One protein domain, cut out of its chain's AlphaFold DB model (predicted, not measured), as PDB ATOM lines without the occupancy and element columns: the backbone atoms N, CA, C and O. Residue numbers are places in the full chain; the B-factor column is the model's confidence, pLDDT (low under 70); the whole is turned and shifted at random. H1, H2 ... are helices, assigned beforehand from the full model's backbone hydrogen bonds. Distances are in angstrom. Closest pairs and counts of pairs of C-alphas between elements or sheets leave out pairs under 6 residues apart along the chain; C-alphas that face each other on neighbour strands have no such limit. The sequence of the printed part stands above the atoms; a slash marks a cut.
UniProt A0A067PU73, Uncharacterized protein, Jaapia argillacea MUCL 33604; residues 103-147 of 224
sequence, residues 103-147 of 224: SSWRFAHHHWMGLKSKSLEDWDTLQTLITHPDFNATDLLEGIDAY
ATOM      1  N   SER A 103     134.402 206.594 204.427       95.25
ATOM      2  CA  SER A 103     134.262 205.248 205.000       95.25
ATOM      3  C   SER A 103     134.743 204.176 204.013       95.25
ATOM      4  O   SER A 103     135.576 203.334 204.364       95.25
ATOM      5  N   SER A 104     134.310 204.261 202.750       92.56
ATOM      6  CA  SER A 104     134.751 203.388 201.657       92.56
ATOM      7  C   SER A 104     136.250 203.514 201.395       92.56
ATOM      8  O   SER A 104     136.931 202.493 201.281       92.56
ATOM      9  N   TRP A 105     136.785 204.743 201.354       94.19
ATOM     10  CA  TRP A 105     138.223 204.964 201.180       94.19
ATOM     11  C   TRP A 105     139.032 204.350 202.325       94.19
ATOM     12  O   TRP A 105     139.984 203.623 202.065       94.19
ATOM     13  N   ARG A 106     138.641 204.579 203.588       93.56
ATOM     14  CA  ARG A 106     139.336 204.037 204.768       93.56
ATOM     15  C   ARG A 106     139.341 202.512 204.760       93.56
ATOM     16  O   ARG A 106     140.390 201.907 204.980       93.56
ATOM     17  N   PHE A 107     138.192 201.899 204.473       93.19
ATOM     18  CA  PHE A 107     138.064 200.446 204.402       93.19
ATOM     19  C   PHE A 107     138.943 199.852 203.295       93.19
ATOM     20  O   PHE A 107     139.719 198.927 203.541       93.19
ATOM     21  N   ALA A 108     138.883 200.414 202.084       91.00
ATOM     22  CA  ALA A 108     139.710 199.961 200.973       91.00
ATOM     23  C   ALA A 108     141.201 200.200 201.240       91.00
ATOM     24  O   ALA A 108     142.018 199.311 201.014       91.00
ATOM     25  N   HIS A 109     141.566 201.369 201.768       92.19
ATOM     26  CA  HIS A 109     142.937 201.695 202.141       92.19
ATOM     27  C   HIS A 109     143.488 200.687 203.150       92.19
ATOM     28  O   HIS A 109     144.581 200.173 202.942       92.19
ATOM     29  N   HIS A 110     142.730 200.344 204.197       91.50
ATOM     30  CA  HIS A 110     143.120 199.294 205.137       91.50
ATOM     31  C   HIS A 110     143.285 197.936 204.435       91.50
ATOM     32  O   HIS A 110     144.304 197.285 204.618       91.50
ATOM     33  N   HIS A 111     142.364 197.541 203.552       87.19
ATOM     34  CA  HIS A 111     142.490 196.290 202.794       87.19
ATOM     35  C   HIS A 111     143.740 196.242 201.886       87.19
ATOM     36  O   HIS A 111     144.354 195.187 201.733       87.19
ATOM     37  N   TRP A 112     144.117 197.358 201.256       86.50
ATOM     38  CA  TRP A 112     145.257 197.419 200.328       86.50
ATOM     39  C   TRP A 112     146.606 197.650 201.013       86.50
ATOM     40  O   TRP A 112     147.620 197.133 200.543       86.50
ATOM     41  N   MET A 113     146.624 198.433 202.092       86.19
ATOM     42  CA  MET A 113     147.834 198.770 202.849       86.19
ATOM     43  C   MET A 113     148.062 197.853 204.052       86.19
ATOM     44  O   MET A 113     149.146 197.882 204.635       86.19
ATOM     45  N   GLY A 114     147.060 197.057 204.425       79.88
ATOM     46  CA  GLY A 114     147.145 196.063 205.481       79.88
ATOM     47  C   GLY A 114     148.249 195.047 205.208       79.88
ATOM     48  O   GLY A 114     148.644 194.777 204.065       79.88
ATOM     49  N   LEU A 115     148.781 194.481 206.287       71.50
ATOM     50  CA  LEU A 115     149.779 193.426 206.192       71.50
ATOM     51  C   LEU A 115     149.157 192.226 205.461       71.50
ATOM     52  O   LEU A 115     148.021 191.835 205.706       71.50
ATOM     53  N   LYS A 116     149.913 191.602 204.548       74.62
ATOM     54  CA  LYS A 116     149.435 190.444 203.757       74.62
ATOM     55  C   LYS A 116     148.955 189.274 204.624       74.62
ATOM     56  O   LYS A 116     148.233 188.400 204.147       74.62
ATOM     57  N   SER A 117     149.398 189.237 205.874       74.62
ATOM     58  CA  SER A 117     148.925 188.336 206.908       74.62
ATOM     59  C   SER A 117     147.816 189.016 207.703       74.62
ATOM     60  O   SER A 117     148.082 190.002 208.383       74.62
ATOM     61  N   LYS A 118     146.614 188.433 207.666       80.44
ATOM     62  CA  LYS A 118     145.497 188.760 208.564       80.44
ATOM     63  C   LYS A 118     145.879 188.400 210.002       80.44
ATOM     64  O   LYS A 118     145.538 187.314 210.475       80.44
ATOM     65  N   SER A 119     146.688 189.237 210.635       89.50
ATOM     66  CA  SER A 119     147.124 189.038 212.011       89.50
ATOM     67  C   SER A 119     146.013 189.458 212.975       89.50
ATOM     68  O   SER A 119     145.027 190.079 212.572       89.50
ATOM     69  N   LEU A 120     146.137 189.084 214.247       90.62
ATOM     70  CA  LEU A 120     145.189 189.518 215.276       90.62
ATOM     71  C   LEU A 120     145.189 191.054 215.391       90.62
ATOM     72  O   LEU A 120     144.141 191.674 215.506       90.62
ATOM     73  N   GLU A 121     146.368 191.659 215.271       89.56
ATOM     74  CA  GLU A 121     146.555 193.107 215.313       89.56
ATOM     75  C   GLU A 121     145.876 193.799 214.122       89.56
ATOM     76  O   GLU A 121     145.281 194.862 214.285       89.56
ATOM     77  N   ASP A 122     145.909 193.189 212.932       89.94
ATOM     78  CA  ASP A 122     145.192 193.687 211.751       89.94
ATOM     79  C   ASP A 122     143.677 193.744 212.019       89.94
ATOM     80  O   ASP A 122     143.032 194.764 211.766       89.94
ATOM     81  N   TRP A 123     143.124 192.709 212.663       91.88
ATOM     82  CA  TRP A 123     141.724 192.699 213.096       91.88
ATOM     83  C   TRP A 123     141.398 193.789 214.119       91.88
ATOM     84  O   TRP A 123     140.364 194.438 213.978       91.88
ATOM     85  N   ASP A 124     142.263 194.040 215.102       94.25
ATOM     86  CA  ASP A 124     142.056 195.119 216.078       94.25
ATOM     87  C   ASP A 124     142.080 196.503 215.411       94.25
ATOM     88  O   ASP A 124     141.273 197.383 215.738       94.25
ATOM     89  N   THR A 125     142.959 196.701 214.422       92.25
ATOM     90  CA  THR A 125     142.983 197.952 213.649       92.25
ATOM     91  C   THR A 125     141.732 198.122 212.793       92.25
ATOM     92  O   THR A 125     141.173 199.220 212.752       92.25
ATOM     93  N   LEU A 126     141.231 197.045 212.180       93.44
ATOM     94  CA  LEU A 126     139.963 197.063 211.454       93.44
ATOM     95  C   LEU A 126     138.793 197.362 212.396       93.44
ATOM     96  O   LEU A 126     137.945 198.190 212.071       93.44
ATOM     97  N   GLN A 127     138.767 196.746 213.581       95.31
ATOM     98  CA  GLN A 127     137.733 196.971 214.588       95.31
ATOM     99  C   GLN A 127     137.717 198.433 215.055       95.31
ATOM    100  O   GLN A 127     136.657 199.049 215.171       95.31
ATOM    101  N   THR A 128     138.896 199.015 215.269       95.62
ATOM    102  CA  THR A 128     139.053 200.434 215.614       95.62
ATOM    103  C   THR A 128     138.559 201.339 214.482       95.62
ATOM    104  O   THR A 128     137.909 202.352 214.725       95.62
ATOM    105  N   LEU A 129     138.820 200.960 213.228       95.00
ATOM    106  CA  LEU A 129     138.384 201.707 212.050       95.00
ATOM    107  C   LEU A 129     136.857 201.713 211.902       95.00
ATOM    108  O   LEU A 129     136.293 202.778 211.662       95.00
ATOM    109  N   ILE A 130     136.192 200.565 212.079       95.19
ATOM    110  CA  ILE A 130     134.729 200.450 211.921       95.19
ATOM    111  C   ILE A 130     133.934 201.023 213.103       95.19
ATOM    112  O   ILE A 130     132.748 201.299 212.958       95.19
ATOM    113  N   THR A 131     134.561 201.182 214.272       96.31
ATOM    114  CA  THR A 131     133.932 201.776 215.469       96.31
ATOM    115  C   THR A 131     134.170 203.281 215.589       96.31
ATOM    116  O   THR A 131     133.637 203.919 216.497       96.31
ATOM    117  N   HIS A 132     134.955 203.864 214.683       96.56
ATOM    118  CA  HIS A 132     135.220 205.296 214.664       96.56
ATOM    119  C   HIS A 132     133.917 206.088 214.419       96.56
ATOM    120  O   HIS A 132     133.148 205.703 213.542       96.56
ATOM    121  N   PRO A 133     133.665 207.216 215.113       96.56
ATOM    122  CA  PRO A 133     132.410 207.972 214.981       96.56
ATOM    123  C   PRO A 133     132.141 208.492 213.559       96.56
ATOM    124  O   PRO A 133     130.994 208.553 213.133       96.56
ATOM    125  N   ASP A 134     133.198 208.827 212.816       94.56
ATOM    126  CA  ASP A 134     133.095 209.269 211.414       94.56
ATOM    127  C   ASP A 134     132.920 208.117 210.409       94.56
ATOM    128  O   ASP A 134     132.831 208.361 209.207       94.56
ATOM    129  N   PHE A 135     132.960 206.860 210.865       96.00
ATOM    130  CA  PHE A 135     132.753 205.707 210.001       96.00
ATOM    131  C   PHE A 135     131.269 205.364 209.965       96.00
ATOM    132  O   PHE A 135     130.677 204.979 210.972       96.00
ATOM    133  N   ASN A 136     130.674 205.466 208.783       95.50
ATOM    134  CA  ASN A 136     129.287 205.096 208.582       95.50
ATOM    135  C   ASN A 136     129.207 203.774 207.815       95.50
ATOM    136  O   ASN A 136     129.666 203.659 206.684       95.50
ATOM    137  N   ALA A 137     128.607 202.751 208.422       92.12
ATOM    138  CA  ALA A 137     128.483 201.441 207.787       92.12
ATOM    139  C   ALA A 137     127.553 201.456 206.558       92.12
ATOM    140  O   ALA A 137     127.724 200.624 205.666       92.12
ATOM    141  N   THR A 138     126.595 202.390 206.477       92.56
ATOM    142  CA  THR A 138     125.696 202.489 205.314       92.56
ATOM    143  C   THR A 138     126.433 202.947 204.059       92.56
ATOM    144  O   THR A 138     126.085 202.532 202.958       92.56
ATOM    145  N   ASP A 139     127.511 203.714 204.222       92.00
ATOM    146  CA  ASP A 139     128.359 204.196 203.130       92.00
ATOM    147  C   ASP A 139     128.993 203.059 202.314       92.00
ATOM    148  O   ASP A 139     129.254 203.206 201.118       92.00
ATOM    149  N   LEU A 140     129.261 201.912 202.953       87.94
ATOM    150  CA  LEU A 140     129.794 200.731 202.272       87.94
ATOM    151  C   LEU A 140     128.748 200.044 201.389       87.94
ATOM    152  O   LEU A 140     129.121 199.402 200.410       87.94
ATOM    153  N   LEU A 141     127.463 200.176 201.728       84.25
ATOM    154  CA  LEU A 141     126.361 199.610 200.950       84.25
ATOM    155  C   LEU A 141     126.051 200.461 199.718       84.25
ATOM    156  O   LEU A 141     125.695 199.914 198.680       84.25
ATOM    157  N   GLU A 142     126.202 201.782 199.825       81.38
ATOM    158  CA  GLU A 142     125.948 202.710 198.718       81.38
ATOM    159  C   GLU A 142     127.151 202.871 197.778       81.38
ATOM    160  O   GLU A 142     126.966 203.086 196.584       81.38
ATOM    161  N   GLY A 143     128.383 202.775 198.294       64.56
ATOM    162  CA  GLY A 143     129.593 203.107 197.533       64.56
ATOM    163  C   GLY A 143     130.278 201.947 196.809       64.56
ATOM    164  O   GLY A 143     131.065 202.175 195.892       64.56
ATOM    165  N   ILE A 144     130.014 200.702 197.207       63.91
ATOM    166  CA  ILE A 144     130.466 199.531 196.456       63.91
ATOM    167  C   ILE A 144     129.340 199.213 195.491       63.91
ATOM    168  O   ILE A 144     128.404 198.510 195.858       63.91
ATOM    169  N   ASP A 145     129.422 199.769 194.282       56.75
ATOM    170  CA  ASP A 145     128.504 199.478 193.186       56.75
ATOM    171  C   ASP A 145     128.090 198.001 193.217       56.75
ATOM    172  O   ASP A 145     128.875 197.085 192.937       56.75
ATOM    173  N   ALA A 146     126.817 197.784 193.544       52.78
ATOM    174  CA  ALA A 146     126.146 196.492 193.591       52.78
ATOM    175  C   ALA A 146     126.203 195.725 192.250       52.78
ATOM    176  O   ALA A 146     125.712 194.606 192.149       52.78
ATOM    177  N   TYR A 147     126.825 196.298 191.219       53.00
ATOM    178  CA  TYR A 147     127.003 195.710 189.900       53.00
ATOM    179  C   TYR A 147     127.977 194.525 189.855       53.00
ATOM    180  O   TYR A 147     127.914 193.756 188.902       53.00
TER     181      TYR A 147
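This is residues 103 to 147 of the 224 residues of an uncharacterized protein of Jaapia argillacea MUCL 33604 (UniProt A0A067PU73). Two helices of equal residue count, H1 and H2, run side by side in opposite ways with a loose fit between them, and a short third helix, H3, is set crosswise at the first residues of H1, away from the turn that joins H1 to H2. The whole makes a flat slab, and the turn at residues 115 to 121 sticks out at one end. The printed part has 45 residues, with three named helices in the order H1, H2, H3 and no named strand, and its class is all helix. It is only just compact, close to loose, with a radius of gyration of the C-alphas of 11.2 A, and the C-alphas span 29 by 25 by 12 A.

H1 is residues 103 to 113, 15.2 A from first to last C-alpha, and begins with C-alpha 103 at (134.262, 205.248, 205.000). H2 is residues 120 to 130, also 11 residues, and measures 15.5 A, with C-alpha 120 at (145.189, 189.518, 215.276). H3 is residues 138 to 143, 8.7 A long, and ends with C-alpha 143 at (129.593, 203.107, 197.533).

H1 and H2 only just touch, with 3 pairs of C-alphas within 8 A. Their closest C-alphas are those of His 110 and Leu 126, 7.4 A apart. Their lines stand at a shallow tilt of 18 degrees, they run opposite ways, and their centres are 11.9 A apart; the two form a helical hairpin. H1 and H3 touch, with 5 pairs of C-alphas within 8 A, the closest being those of Ser 104 and Leu 140 at 5.7 A. The lines of H1 and H3 are about perpendicular, at 73 degrees. H2 and H3 are apart, though they follow each other in the chain. In H1, H2 and H3, every O i to N i+4 pair is within hydrogen-bond range.

The two C-alphas farthest apart are those of Glu 121 and Tyr 147, at 32.2 A, while the first and last printed C-alphas, those of Ser 103 and Tyr 147, are 19.3 A apart. The printed part has no cut. The link from H1 to H2, with 6 residues, and the link from H2 to H3, with 7, are both short but not tight. Residues 115 to 121, of which 120 to 121 belong to H2, stand free. The mean pLDDT of the printed part is 86.5, and the model's confidence is low, under 70, at residues 143 to 147, of which 143 belongs to H3.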